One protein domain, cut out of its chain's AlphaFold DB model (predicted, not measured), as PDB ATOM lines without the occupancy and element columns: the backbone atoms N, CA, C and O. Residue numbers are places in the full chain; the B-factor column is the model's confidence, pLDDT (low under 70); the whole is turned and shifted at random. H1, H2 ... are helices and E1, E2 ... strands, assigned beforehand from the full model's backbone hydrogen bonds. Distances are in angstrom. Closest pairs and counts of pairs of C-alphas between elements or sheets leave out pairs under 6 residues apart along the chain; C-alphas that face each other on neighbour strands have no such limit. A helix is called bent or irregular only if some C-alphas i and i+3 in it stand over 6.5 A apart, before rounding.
ATOM      1  N   TYR A 173     233.004 107.022  28.288       78.81
ATOM      2  CA  TYR A 173     232.113 107.380  29.392       78.81
ATOM      3  C   TYR A 173     232.695 108.552  30.196       78.81
ATOM      4  O   TYR A 173     233.880 108.854  30.077       78.81
ATOM      5  N   ASP A 174     231.871 109.231  31.000       78.19
ATOM      6  CA  ASP A 174     232.379 110.271  31.901       78.19
ATOM      7  C   ASP A 174     233.255 109.617  32.967       78.19
ATOM      8  O   ASP A 174     232.835 108.677  33.647       78.19
ATOM      9  N   LEU A 175     234.475 110.123  33.128       80.56
ATOM     10  CA  LEU A 175     235.313 109.735  34.251       80.56
ATOM     11  C   LEU A 175     234.663 110.243  35.546       80.56
ATOM     12  O   LEU A 175     234.020 111.297  35.518       80.56
ATOM     13  N   PRO A 176     234.837 109.551  36.687       76.38
ATOM     14  CA  PRO A 176     234.223 109.955  37.947       76.38
ATOM     15  C   PRO A 176     234.521 111.424  38.275       76.38
ATOM     16  O   PRO A 176     235.666 111.786  38.545       76.38
ATOM     17  N   GLU A 177     233.484 112.267  38.255       67.31
ATOM     18  CA  GLU A 177     233.601 113.708  38.520       67.31
ATOM     19  C   GLU A 177     233.787 114.032  40.001       67.31
ATOM     20  O   GLU A 177     234.076 115.176  40.338       67.31
ATOM     21  N   ALA A 178     233.645 113.040  40.889       69.00
ATOM     22  CA  ALA A 178     233.884 113.212  42.311       69.00
ATOM     23  C   ALA A 178     235.338 113.655  42.540       69.00
ATOM     24  O   ALA A 178     236.293 112.867  42.501       69.00
ATOM     25  N   VAL A 179     235.498 114.959  42.736       75.38
ATOM     26  CA  VAL A 179     236.736 115.580  43.179       75.38
ATOM     27  C   VAL A 179     236.898 115.220  44.660       75.38
ATOM     28  O   VAL A 179     235.929 115.362  45.413       75.38
ATOM     29  N   PRO A 180     238.061 114.708  45.103       77.81
ATOM     30  CA  PRO A 180     238.272 114.410  46.514       77.81
ATOM     31  C   PRO A 180     238.013 115.635  47.399       77.81
ATOM     32  O   PRO A 180     238.211 116.777  46.981       77.81
ATOM     33  N   ALA A 181     237.591 115.404  48.642       79.25
ATOM     34  CA  ALA A 181     237.386 116.487  49.599       79.25
ATOM     35  C   ALA A 181     238.673 117.319  49.774       79.25
ATOM     36  O   ALA A 181     239.771 116.768  49.854       79.25
ATOM     37  N   GLY A 182     238.528 118.646  49.840       82.19
ATOM     38  CA  GLY A 182     239.654 119.579  49.982       82.19
ATOM     39  C   GLY A 182     240.292 120.034  48.666       82.19
ATOM     40  O   GLY A 182     241.274 120.767  48.705       82.19
ATOM     41  N   PHE A 183     239.739 119.635  47.520       87.69
ATOM     42  CA  PHE A 183     240.146 120.125  46.207       87.69
ATOM     43  C   PHE A 183     239.113 121.125  45.673       87.69
ATOM     44  O   PHE A 183     237.906 120.922  45.816       87.69
ATOM     45  N   SER A 184     239.583 122.186  45.024       90.94
ATOM     46  CA  SER A 184     238.773 123.113  44.234       90.94
ATOM     47  C   SER A 184     239.087 122.929  42.753       90.94
ATOM     48  O   SER A 184     240.214 122.615  42.376       90.94
ATOM     49  N   VAL A 185     238.075 123.098  41.902       91.62
ATOM     50  CA  VAL A 185     238.195 122.907  40.455       91.62
ATOM     51  C   VAL A 185     237.534 124.073  39.741       91.62
ATOM     52  O   VAL A 185     236.380 124.396  40.014       91.62
ATOM     53  N   MET A 186     238.258 124.678  38.806       92.94
ATOM     54  CA  MET A 186     237.785 125.782  37.980       92.94
ATOM     55  C   MET A 186     238.049 125.463  36.501       92.94
ATOM     56  O   MET A 186     239.163 125.677  36.011       92.94
ATOM     57  N   PRO A 187     237.057 124.906  35.785       90.56
ATOM     58  CA  PRO A 187     237.156 124.684  34.353       90.56
ATOM     59  C   PRO A 187     236.805 125.960  33.579       90.56
ATOM     60  O   PRO A 187     235.808 126.624  33.854       90.56
ATOM     61  N   THR A 188     237.594 126.245  32.554       90.88
ATOM     62  CA  THR A 188     237.399 127.330  31.595       90.88
ATOM     63  C   THR A 188     237.501 126.749  30.192       90.88
ATOM     64  O   THR A 188     238.506 126.137  29.839       90.88
ATOM     65  N   VAL A 189     236.468 126.941  29.376       87.00
ATOM     66  CA  VAL A 189     236.436 126.493  27.976       87.00
ATOM     67  C   VAL A 189     236.420 127.731  27.088       87.00
ATOM     68  O   VAL A 189     235.643 128.653  27.337       87.00
ATOM     69  N   SER A 190     237.294 127.788  26.081       85.50
ATOM     70  CA  SER A 190     237.313 128.908  25.138       85.50
ATOM     71  C   SER A 190     236.011 128.961  24.339       85.50
ATOM     72  O   SER A 190     235.405 127.929  24.048       85.50
ATOM     73  N   ALA A 191     235.595 130.163  23.930       73.81
ATOM     74  CA  ALA A 191     234.379 130.344  23.131       73.81
ATOM     75  C   ALA A 191     234.426 129.579  21.794       73.81
ATOM     76  O   ALA A 191     233.392 129.159  21.283       73.81
ATOM     77  N   THR A 192     235.628 129.367  21.252       74.88
ATOM     78  CA  THR A 192     235.869 128.598  20.023       74.88
ATOM     79  C   THR A 192     235.922 127.085  20.244       74.88
ATOM     80  O   THR A 192     236.060 126.343  19.275       74.88
ATOM     81  N   ALA A 193     235.855 126.612  21.495       75.44
ATOM     82  CA  ALA A 193     236.069 125.213  21.876       75.44
ATOM     83  C   ALA A 193     237.369 124.605  21.302       75.44
ATOM     84  O   ALA A 193     237.457 123.401  21.066       75.44
ATOM     85  N   GLN A 194     238.385 125.440  21.073       83.75
ATOM     86  CA  GLN A 194     239.729 125.014  20.672       83.75
ATOM     87  C   GLN A 194     240.656 124.840  21.870       83.75
ATOM     88  O   GLN A 194     241.641 124.118  21.775       83.75
ATOM     89  N   ARG A 195     240.330 125.473  23.001       91.25
ATOM     90  CA  ARG A 195     241.134 125.409  24.214       91.25
ATOM     91  C   ARG A 195     240.262 125.129  25.424       91.25
ATOM     92  O   ARG A 195     239.257 125.800  25.655       91.25
ATOM     93  N   ILE A 196     240.673 124.157  26.219       92.56
ATOM     94  CA  ILE A 196     240.112 123.854  27.533       92.56
ATOM     95  C   ILE A 196     241.220 124.084  28.543       92.56
ATOM     96  O   ILE A 196     242.356 123.691  28.333       92.56
ATOM     97  N   SER A 197     240.897 124.740  29.641       95.25
ATOM     98  CA  SER A 197     241.824 125.045  30.717       95.25
ATOM     99  C   SER A 197     241.147 124.681  32.022       95.25
ATOM    100  O   SER A 197     240.154 125.299  32.382       95.25
ATOM    101  N   VAL A 198     241.677 123.712  32.753       94.44
ATOM    102  CA  VAL A 198     241.147 123.313  34.054       94.44
ATOM    103  C   VAL A 198     242.195 123.553  35.118       94.44
ATOM    104  O   VAL A 198     243.226 122.888  35.120       94.44
ATOM    105  N   THR A 199     241.903 124.459  36.045       95.38
ATOM    106  CA  THR A 199     242.716 124.656  37.246       95.38
ATOM    107  C   THR A 199     242.155 123.819  38.386       95.38
ATOM    108  O   THR A 199     240.951 123.845  38.645       95.38
ATOM    109  N   VAL A 200     243.025 123.080  39.064       92.25
ATOM    110  CA  VAL A 200     242.719 122.317  40.272       92.25
ATOM    111  C   VAL A 200     243.687 122.731  41.367       92.25
ATOM    112  O   VAL A 200     244.896 122.558  41.217       92.25
ATOM    113  N   SER A 201     243.154 123.218  42.481       93.69
ATOM    114  CA  SER A 201     243.933 123.495  43.689       93.69
ATOM    115  C   SER A 201     243.564 122.458  44.749       93.69
ATOM    116  O   SER A 201     242.395 122.108  44.907       93.69
ATOM    117  N   GLY A 202     244.546 121.925  45.469       90.12
ATOM    118  CA  GLY A 202     244.322 120.925  46.510       90.12
ATOM    119  C   GLY A 202     245.275 121.082  47.694       90.12
ATOM    120  O   GLY A 202     246.070 122.021  47.735       90.12
ATOM    121  N   PRO A 203     245.245 120.143  48.656       83.38
ATOM    122  CA  PRO A 203     246.076 120.203  49.864       83.38
ATOM    123  C   PRO A 203     247.588 120.198  49.589       83.38
ATOM    124  O   PRO A 203     248.375 120.565  50.454       83.38
ATOM    125  N   ALA A 204     247.988 119.761  48.394       87.75
ATOM    126  CA  ALA A 204     249.373 119.642  47.961       87.75
ATOM    127  C   ALA A 204     249.551 120.298  46.584       87.75
ATOM    128  O   ALA A 204     249.813 119.609  45.596       87.75
ATOM    129  N   GLY A 205     249.331 121.614  46.542       91.81
ATOM    130  CA  GLY A 205     249.635 122.486  45.406       91.81
ATOM    131  C   GLY A 205     248.487 122.717  44.427       91.81
ATOM    132  O   GLY A 205     247.332 122.359  44.670       91.81
ATOM    133  N   GLU A 206     248.833 123.342  43.306       94.75
ATOM    134  CA  GLU A 206     247.905 123.728  42.243       94.75
ATOM    135  C   GLU A 206     248.431 123.287  40.880       94.75
ATOM    136  O   GLU A 206     249.594 123.521  40.549       94.75
ATOM    137  N   ALA A 207     247.568 122.668  40.077       94.50
ATOM    138  CA  ALA A 207     247.862 122.320  38.695       94.50
ATOM    139  C   ALA A 207     246.779 122.861  37.769       94.50
ATOM    140  O   ALA A 207     245.584 122.734  38.035       94.50
ATOM    141  N   ARG A 208     247.201 123.403  36.636       95.75
ATOM    142  CA  ARG A 208     246.349 123.819  35.540       95.75
ATOM    143  C   ARG A 208     246.663 122.967  34.322       95.75
ATOM    144  O   ARG A 208     247.751 123.033  33.766       95.75
ATOM    145  N   CYS A 209     245.682 122.173  33.914       94.81
ATOM    146  CA  CYS A 209     245.744 121.391  32.693       94.81
ATOM    147  C   CYS A 209     245.140 122.183  31.540       94.81
ATOM    148  O   CYS A 209     243.996 122.636  31.625       94.81
ATOM    149  N   ILE A 210     245.905 122.343  30.468       94.69
ATOM    150  CA  ILE A 210     245.476 123.012  29.248       94.69
ATOM    151  C   ILE A 210     245.412 121.959  28.149       94.69
ATOM    152  O   ILE A 210     246.390 121.260  27.908       94.69
ATOM    153  N   LEU A 211     244.256 121.842  27.499       92.38
ATOM    154  CA  LEU A 211     244.066 121.031  26.303       92.38
ATOM    155  C   LEU A 211     243.841 121.953  25.115       92.38
ATOM    156  O   LEU A 211     242.977 122.830  25.182       92.38
ATOM    157  N   GLU A 212     244.570 121.729  24.031       89.50
ATOM    158  CA  GLU A 212     244.499 122.553  22.825       89.50
ATOM    159  C   GLU A 212     244.263 121.689  21.588       89.50
ATOM    160  O   GLU A 212     244.812 120.597  21.435       89.50
ATOM    161  N   ARG A 213     243.400 122.174  20.699       81.12
ATOM    162  CA  ARG A 213     243.256 121.640  19.346       81.12
ATOM    163  C   ARG A 213     244.164 122.443  18.415       81.12
ATOM    164  O   ARG A 213     244.129 123.669  18.511       81.12
ATOM    165  N   PRO A 214     244.908 121.798  17.500       71.75
ATOM    166  CA  PRO A 214     245.668 122.511  16.479       71.75
ATOM    167  C   PRO A 214     244.755 123.464  15.695       71.75
ATOM    168  O   PRO A 214     243.656 123.074  15.280       71.75
ATOM    169  N   GLU A 215     245.184 124.713  15.515       65.44
ATOM    170  CA  GLU A 215     244.473 125.670  14.664       65.44
ATOM    171  C   GLU A 215     244.512 125.197  13.201       65.44
ATOM    172  O   GLU A 215     245.473 124.582  12.759       65.44
ATOM    173  N   GLY A 216     243.434 125.422  12.443       57.75
ATOM    174  CA  GLY A 216     243.356 125.033  11.027       57.75
ATOM    175  C   GLY A 216     243.016 123.560  10.751       57.75
ATOM    176  O   GLY A 216     242.496 123.256   9.678       57.75
ATOM    177  N   ALA A 217     243.180 122.652  11.717       49.50
ATOM    178  CA  ALA A 217     242.778 121.258  11.546       49.50
ATOM    179  C   ALA A 217     241.242 121.130  11.514       49.50
ATOM    180  O   ALA A 217     240.566 121.286  12.538       49.50
ATOM    181  N   ALA A 218     240.674 120.803  10.350       50.28
ATOM    182  CA  ALA A 218     239.270 120.417  10.215       50.28
ATOM    183  C   ALA A 218     238.953 119.289  11.206       50.28
ATOM    184  O   ALA A 218     239.409 118.171  11.013       50.28
ATOM    185  N   ALA A 219     238.235 119.605  12.291       53.09
ATOM    186  CA  ALA A 219     237.833 118.704  13.373       53.09
ATOM    187  C   ALA A 219     238.729 117.455  13.570       53.09
ATOM    188  O   ALA A 219     238.224 116.331  13.617       53.09
ATOM    189  N   GLY A 220     240.050 117.641  13.667       59.03
ATOM    190  CA  GLY A 220     240.991 116.522  13.712       59.03
ATOM    191  C   GLY A 220     240.747 115.621  14.931       59.03
ATOM    192  O   GLY A 220     240.229 116.101  15.951       59.03
ATOM    193  N   PRO A 221     241.116 114.326  14.872       72.75
ATOM    194  CA  PRO A 221     240.859 113.372  15.950       72.75
ATOM    195  C   PRO A 221     241.817 113.518  17.142       72.75
ATOM    196  O   PRO A 221     241.830 112.656  18.025       72.75
ATOM    197  N   THR A 222     242.625 114.575  17.174       75.06
ATOM    198  CA  THR A 222     243.730 114.757  18.114       75.06
ATOM    199  C   THR A 222     243.667 116.115  18.812       75.06
ATOM    200  O   THR A 222     243.117 117.087  18.291       75.06
ATOM    201  N   ALA A 223     244.224 116.159  20.018       79.50
ATOM    202  CA  ALA A 223     244.487 117.367  20.794       79.50
ATOM    203  C   ALA A 223     245.822 117.204  21.539       79.50
ATOM    204  O   ALA A 223     246.317 116.082  21.683       79.50
ATOM    205  N   THR A 224     246.392 118.301  22.022       84.38
ATOM    206  CA  THR A 224     247.575 118.308  22.891       84.38
ATOM    207  C   THR A 224     247.183 118.648  24.327       84.38
ATOM    208  O   THR A 224     246.142 119.262  24.559       84.38
ATOM    209  N   ALA A 225     247.992 118.222  25.297       87.50
ATOM    210  CA  ALA A 225     247.862 118.589  26.701       87.50
ATOM    211  C   ALA A 225     249.180 119.125  27.258       87.50
ATOM    212  O   ALA A 225     250.231 118.520  27.040       87.50
ATOM    213  N   SER A 226     249.097 120.190  28.048       91.44
ATOM    214  CA  SER A 226     250.196 120.732  28.850       91.44
ATOM    215  C   SER A 226     249.741 120.999  30.286       91.44
ATOM    216  O   SER A 226     248.542 121.158  30.560       91.44
ATOM    217  N   ILE A 227     250.689 120.998  31.224       92.38
ATOM    218  CA  ILE A 227     250.445 121.191  32.653       92.38
ATOM    219  C   ILE A 227     251.290 122.361  33.165       92.38
ATOM    220  O   ILE A 227     252.505 122.277  33.308       92.38
ATOM    221  N   GLU A 228     250.620 123.435  33.567       93.38
ATOM    222  CA  GLU A 228     251.223 124.461  34.416       93.38
ATOM    223  C   GLU A 228     251.019 124.026  35.871       93.38
ATOM    224  O   GLU A 228     249.891 123.766  36.287       93.38
ATOM    225  N   SER A 229     252.076 123.907  36.674       91.50
ATOM    226  CA  SER A 229     251.930 123.489  38.075       91.50
ATOM    227  C   SER A 229     252.766 124.318  39.038       91.50
ATOM    228  O   SER A 229     253.840 124.812  38.700       91.50
ATOM    229  N   ARG A 230     252.252 124.458  40.261       91.69
ATOM    230  CA  ARG A 230     252.919 125.095  41.393       91.69
ATOM    231  C   ARG A 230     252.808 124.180  42.604       91.69
ATOM    232  O   ARG A 230     251.731 124.036  43.180       91.69
ATOM    233  N   ASP A 231     253.924 123.534  42.937       90.38
ATOM    234  CA  ASP A 231     254.043 122.573  44.043       90.38
ATOM    235  C   ASP A 231     253.010 121.429  43.983       90.38
ATOM    236  O   ASP A 231     252.653 120.837  45.003       90.38
ATOM    237  N   ALA A 232     252.490 121.127  42.786       87.19
ATOM    238  CA  ALA A 232     251.405 120.173  42.616       87.19
ATOM    239  C   ALA A 232     251.886 118.736  42.802       87.19
ATOM    240  O   ALA A 232     252.746 118.235  42.077       87.19
ATOM    241  N   SER A 233     251.250 118.031  43.730       87.50
ATOM    242  CA  SER A 233     251.386 116.583  43.837       87.50
ATOM    243  C   SER A 233     250.861 115.871  42.577       87.50
ATOM    244  O   SER A 233     249.925 116.360  41.927       87.50
ATOM    245  N   PRO A 234     251.352 114.655  42.272       84.44
ATOM    246  CA  PRO A 234     250.828 113.849  41.169       84.44
ATOM    247  C   PRO A 234     249.308 113.622  41.223       84.44
ATOM    248  O   PRO A 234     248.662 113.552  40.181       84.44
ATOM    249  N   SER A 235     248.710 113.568  42.419       84.62
ATOM    250  CA  SER A 235     247.253 113.472  42.594       84.62
ATOM    251  C   SER A 235     246.495 114.724  42.142       84.62
ATOM    252  O   SER A 235     245.407 114.599  41.581       84.62
ATOM    253  N   VAL A 236     247.054 115.922  42.355       86.75
ATOM    254  CA  VAL A 236     246.457 117.185  41.880       86.75
ATOM    255  C   VAL A 236     246.513 117.244  40.354       86.75
ATOM    256  O   VAL A 236     245.500 117.534  39.719       86.75
ATOM    257  N   ILE A 237     247.645 116.853  39.761       89.56
ATOM    258  CA  ILE A 237     247.822 116.790  38.302       89.56
ATOM    259  C   ILE A 237     246.864 115.765  37.675       89.56
ATOM    260  O   ILE A 237     246.161 116.078  36.715       89.56
ATOM    261  N   ALA A 238     246.763 114.560  38.248       86.19
ATOM    262  CA  ALA A 238     245.838 113.529  37.780       86.19
ATOM    263  C   ALA A 238     244.370 113.983  37.861       86.19
ATOM    264  O   ALA A 238     243.578 113.700  36.961       86.19
ATOM    265  N   CYS A 239     243.999 114.724  38.911       87.62
ATOM    266  CA  CYS A 239     242.662 115.298  39.027       87.62
ATOM    267  C   CYS A 239     242.402 116.364  37.951       87.62
ATOM    268  O   CYS A 239     241.330 116.351  37.344       87.62
ATOM    269  N   ALA A 240     243.373 117.244  37.680       90.69
ATOM    270  CA  ALA A 240     243.275 118.245  36.619       90.69
ATOM    271  C   ALA A 240     243.099 117.596  35.240       90.69
ATOM    272  O   ALA A 240     242.168 117.954  34.519       90.69
ATOM    273  N   LEU A 241     243.913 116.584  34.918       89.69
ATOM    274  CA  LEU A 241     243.802 115.803  33.682       89.69
ATOM    275  C   LEU A 241     242.432 115.133  33.551       89.69
ATOM    276  O   LEU A 241     241.776 115.273  32.525       89.69
ATOM    277  N   ARG A 242     241.956 114.460  34.605       89.00
ATOM    278  CA  ARG A 242     240.648 113.787  34.608       89.00
ATOM    279  C   ARG A 242     239.506 114.746  34.283       89.00
ATOM    280  O   ARG A 242     238.654 114.443  33.451       89.00
ATOM    281  N   VAL A 243     239.483 115.904  34.943       90.25
ATOM    282  CA  VAL A 243     238.442 116.909  34.712       90.25
ATOM    283  C   VAL A 243     238.584 117.504  33.312       90.25
ATOM    284  O   VAL A 243     237.581 117.642  32.615       90.25
ATOM    285  N   ALA A 244     239.805 117.805  32.865       91.69
ATOM    286  CA  ALA A 244     240.055 118.311  31.521       91.69
ATOM    287  C   ALA A 244     239.594 117.321  30.438       91.69
ATOM    288  O   ALA A 244     238.949 117.735  29.481       91.69
ATOM    289  N   MET A 245     239.818 116.017  30.622       89.06
ATOM    290  CA  MET A 245     239.334 114.969  29.716       89.06
ATOM    291  C   MET A 245     237.801 114.909  29.661       89.06
ATOM    292  O   MET A 245     237.238 114.796  28.573       89.06
ATOM    293  N   ASN A 246     237.104 115.059  30.794       90.31
ATOM    294  CA  ASN A 246     235.637 115.154  30.802       90.31
ATOM    295  C   ASN A 246     235.138 116.399  30.051       90.31
ATOM    296  O   ASN A 246     234.173 116.319  29.292       90.31
ATOM    297  N   GLN A 247     235.812 117.542  30.215       91.88
ATOM    298  CA  GLN A 247     235.501 118.751  29.449       91.88
ATOM    299  C   GLN A 247     235.778 118.545  27.951       91.88
ATOM    300  O   GLN A 247     234.947 118.895  27.115       91.88
ATOM    301  N   ALA A 248     236.895 117.911  27.589       89.19
ATOM    302  CA  ALA A 248     237.237 117.632  26.197       89.19
ATOM    303  C   ALA A 248     236.233 116.688  25.543       89.19
ATOM    304  O   ALA A 248     235.796 116.950  24.431       89.19
ATOM    305  N   ARG A 249     235.755 115.663  26.249       88.31
ATOM    306  CA  ARG A 249     234.679 114.801  25.748       88.31
ATOM    307  C   ARG A 249     233.412 115.590  25.391       88.31
ATOM    308  O   ARG A 249     232.742 115.255  24.418       88.31
ATOM    309  N   ARG A 250     233.080 116.626  26.170       89.88
ATOM    310  CA  ARG A 250     231.881 117.464  25.972       89.88
ATOM    311  C   ARG A 250     232.051 118.509  24.874       89.88
ATOM    312  O   ARG A 250     231.089 118.803  24.172       89.88
ATOM    313  N   HIS A 251     233.249 119.072  24.737       88.88
ATOM    314  CA  HIS A 251     233.483 120.256  23.906       88.88
ATOM    315  C   HIS A 251     234.346 119.986  22.666       88.88
ATOM    316  O   HIS A 251     234.141 120.613  21.628       88.88
ATOM    317  N   PHE A 252     235.276 119.033  22.718       88.06
ATOM    318  CA  PHE A 252     236.134 118.651  21.595       88.06
ATOM    319  C   PHE A 252     235.497 117.525  20.771       88.06
ATOM    320  O   PHE A 252     235.977 116.389  20.736       88.06
ATOM    321  N   VAL A 253     234.409 117.845  20.069       83.06
ATOM    322  CA  VAL A 253     233.737 116.882  19.183       83.06
ATOM    323  C   VAL A 253     234.723 116.344  18.137       83.06
ATOM    324  O   VAL A 253     235.418 117.108  17.459       83.06
ATOM    325  N   GLY A 254     234.779 115.015  18.022       75.88
ATOM    326  CA  GLY A 254     235.636 114.294  17.078       75.88
ATOM    327  C   GLY A 254     237.018 113.918  17.618       75.88
ATOM    328  O   GLY A 254     237.639 113.017  17.055       75.88
ATOM    329  N   VAL A 255     237.474 114.513  18.727       79.06
ATOM    330  CA  VAL A 255     238.766 114.156  19.330       79.06
ATOM    331  C   VAL A 255     238.690 112.766  19.962       79.06
ATOM    332  O   VAL A 255     237.818 112.467  20.774       79.06
ATOM    333  N   ARG A 256     239.634 111.904  19.581       76.06
ATOM    334  CA  ARG A 256     239.768 110.519  20.054       76.06
ATOM    335  C   ARG A 256     241.012 110.308  20.908       76.06
ATOM    336  O   ARG A 256     241.043 109.367  21.699       76.06
ATOM    337  N   ARG A 257     242.038 111.140  20.729       78.44
ATOM    338  CA  ARG A 257     243.329 111.022  21.416       78.44
ATOM    339  C   ARG A 257     243.827 112.390  21.858       78.44
ATOM    340  O   ARG A 257     243.688 113.362  21.121       78.44
ATOM    341  N   ILE A 258     244.426 112.444  23.038       77.00
ATOM    342  CA  ILE A 258     245.134 113.618  23.544       77.00
ATOM    343  C   ILE A 258     246.594 113.213  23.742       77.00
ATOM    344  O   ILE A 258     246.857 112.226  24.426       77.00
ATOM    345  N   TYR A 259     247.527 113.955  23.157       77.19
ATOM    346  CA  TYR A 259     248.961 113.719  23.311       77.19
ATOM    347  C   TYR A 259     249.587 114.741  24.256       77.19
ATOM    348  O   TYR A 259     249.135 115.878  24.331       77.19
ATOM    349  N   SER A 260     250.628 114.349  24.977       77.25
ATOM    350  CA  SER A 260     251.398 115.254  25.825       77.25
ATOM    351  C   SER A 260     252.844 114.805  25.883       77.25
ATOM    352  O   SER A 260     253.097 113.630  26.117       77.25
ATOM    353  N   ASP A 261     253.778 115.722  25.692       71.38
ATOM    354  CA  ASP A 261     255.206 115.559  25.977       71.38
ATOM    355  C   ASP A 261     255.588 116.121  27.360       71.38
ATOM    356  O   ASP A 261     256.752 116.093  27.757       71.38
ATOM    357  N   ASP A 262     254.601 116.594  28.125       79.44
ATOM    358  CA  ASP A 262     254.803 117.231  29.416       79.44
ATOM    359  C   ASP A 262     255.214 116.209  30.491       79.44
ATOM    360  O   ASP A 262     254.518 115.224  30.785       79.44
ATOM    361  N   GLN A 263     256.353 116.467  31.139       75.94
ATOM    362  CA  GLN A 263     256.899 115.603  32.184       75.94
ATOM    363  C   GLN A 263     255.924 115.413  33.360       75.94
ATOM    364  O   GLN A 263     255.893 114.335  33.963       75.94
ATOM    365  N   ALA A 264     255.102 116.413  33.681       81.88
ATOM    366  CA  ALA A 264     254.101 116.332  34.738       81.88
ATOM    367  C   ALA A 264     252.995 115.320  34.397       81.88
ATOM    368  O   ALA A 264     252.520 114.608  35.287       81.88
ATOM    369  N   VAL A 265     252.636 115.174  33.116       76.56
ATOM    370  CA  VAL A 265     251.698 114.136  32.654       76.56
ATOM    371  C   VAL A 265     252.321 112.749  32.808       76.56
ATOM    372  O   VAL A 265     251.674 111.835  33.323       76.56
ATOM    373  N   ALA A 266     253.603 112.590  32.466       70.31
ATOM    374  CA  ALA A 266     254.327 111.334  32.677       70.31
ATOM    375  C   ALA A 266     254.486 110.976  34.172       70.31
ATOM    376  O   ALA A 266     254.472 109.800  34.552       70.31
ATOM    377  N   LEU A 267     254.623 111.972  35.055       72.69
ATOM    378  CA  LEU A 267     254.609 111.776  36.510       72.69
ATOM    379  C   LEU A 267     253.218 111.365  37.011       72.69
ATOM    380  O   LEU A 267     253.105 110.420  37.794       72.69
ATOM    381  N   ALA A 268     252.160 112.015  36.521       71.62
ATOM    382  CA  ALA A 268     250.782 111.665  36.849       71.62
ATOM    383  C   ALA A 268     250.420 110.246  36.383       71.62
ATOM    384  O   ALA A 268     249.776 109.517  37.131       71.62
ATOM    385  N   MET A 269     250.899 109.811  35.212       68.00
ATOM    386  CA  MET A 269     250.744 108.438  34.711       68.00
ATOM    387  C   MET A 269     251.286 107.400  35.700       68.00
ATOM    388  O   MET A 269     250.616 106.414  36.005       68.00
ATOM    389  N   ARG A 270     252.489 107.636  36.240       68.06
ATOM    390  CA  ARG A 270     253.118 106.730  37.214       68.06
ATOM    391  C   ARG A 270     252.353 106.665  38.535       68.06
ATOM    392  O   ARG A 270     252.329 105.611  39.160       68.06
ATOM    393  N   ALA A 271     251.723 107.765  38.946       67.69
ATOM    394  CA  ALA A 271     251.011 107.855  40.219       67.69
ATOM    395  C   ALA A 271     249.540 107.403  40.153       67.69
ATOM    396  O   ALA A 271     249.056 106.768  41.083       67.69
ATOM    397  N   ALA A 272     248.823 107.729  39.073       64.94
ATOM    398  CA  ALA A 272     247.403 107.412  38.890       64.94
ATOM    399  C   ALA A 272     247.165 106.037  38.235       64.94
ATOM    400  O   ALA A 272     246.033 105.546  38.201       64.94
ATOM    401  N   GLY A 273     248.224 105.404  37.721       55.34
ATOM    402  CA  GLY A 273     248.152 104.112  37.045       55.34
ATOM    403  C   GLY A 273     247.235 104.138  35.815       55.34
ATOM    404  O   GLY A 273     246.991 105.176  35.204       55.34
ATOM    405  N   TRP A 274     246.686 102.977  35.451       56.81
ATOM    406  CA  TRP A 274     245.847 102.809  34.253       56.81
ATOM    407  C   TRP A 274     244.468 103.489  34.323       56.81
ATOM    408  O   TRP A 274     243.724 103.446  33.347       56.81
ATOM    409  N   GLN A 275     244.108 104.131  35.440       65.31
ATOM    410  CA  GLN A 275     242.770 104.702  35.648       65.31
ATOM    411  C   GLN A 275     242.429 105.844  34.680       65.31
ATOM    412  O   GLN A 275     241.257 106.061  34.383       65.31
ATOM    413  N   LEU A 276     243.440 106.557  34.176       66.00
ATOM    414  CA  LEU A 276     243.271 107.621  33.180       66.00
ATOM    415  C   LEU A 276     243.548 107.150  31.745       66.00
ATOM    416  O   LEU A 276     243.492 107.956  30.822       66.00
ATOM    417  N   GLY A 277     243.873 105.865  31.546       67.12
ATOM    418  CA  GLY A 277     244.230 105.331  30.230       67.12
ATOM    419  C   GLY A 277     245.434 106.028  29.588       67.12
ATOM    420  O   GLY A 277     245.554 106.015  28.364       67.12
TER     421      GLY A 277
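What this domain is: This is residues 173 to 277 of the 346 residues of an uncharacterized protein of Corynebacterium sp. 13CS0277 (UniProt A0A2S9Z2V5). A twisted sheet of five strands makes a wall with one face bare; H1 packs over the other face, mainly on E2 and E3, and H2 sits on that same face near E4, crossing beside the first half of H1. The four strands E1 to E4 run up and down side by side, and short E5 joins the first residues of E4. The printed part has 105 residues, with two named helices and five named strands in the order E1, E2, E3, E4, H1, E5, H2. The sheet is mixed, in the order E1, E2, E3, E4, E5, and the class is mixed, helices and strands. The whole is compact, with a radius of gyration of the C-alphas of 12.9 A, and elongated, spanning 40 by 26 by 25 A.

Where its parts are: After residues 173 to 183, E1 holds residues 184 to 189 and begins at C-alpha 184 (238.773, 123.113, 44.234). E2, residues 195 to 202, is 23.0 A long, and E3, residues 205 to 212, 23.2 A. E4, residues 222 to 230, is 27.1 A long. H1, residues 234 to 251, is 25.3 A long and begins at C-alpha 234 (250.828, 113.849, 41.169). E5 is residues 257 to 260, 10.1 A. H2, residues 263 to 276, is 15.8 A long and ends at C-alpha 276 (243.271, 107.621, 33.180); it is irregular, with C-alphas 271 and 274 9.4 A apart.

How they stand to each other: E1 to E4 form a meander, each strand the antiparallel neighbour of the one before, in three hairpins. N 186 and O 199 are 2.8 A apart between E1 and E2, N 198 and O 209 2.8 A between E2 and E3, and N 208 and O 228 2.7 A between E3 and E4. E4 and E5 are parallel, with N 225 and O 259 2.8 A apart. E4 pairs with E5 over residues 222 to 224 and with E3 over residues 224 to 230. E4, H1 and E5 form a strand-helix-strand unit, two parallel neighbour strands joined through a helix, with a right-handed crossover. H1 is on the sheet; its closest C-alphas to E3 are those of Ile 237 and Ala 207, 5.5 A apart. H2 is on the same face, over E4, at a height over the sheet of 11.4 A. Residues 234 to 242 of H1 touch H2, closest at the C-alphas of Pro 234 and Ala 268, 4.8 A, and the two helices are about perpendicular at 74 degrees. In H1 every O i to N i+4 pair is within hydrogen-bond range; in H2, 7 of 10 are.

The domain as a whole: The C-alphas farthest apart, those of Pro 203 and Ala 218, are 40.2 A apart. The printed part has no cut. No link is long; the link E3 to E4 is short, the others tight. The mean pLDDT of the printed part is 81.5, with values under 70 at residues 177 to 178, 215 to 220 and 269 to 277.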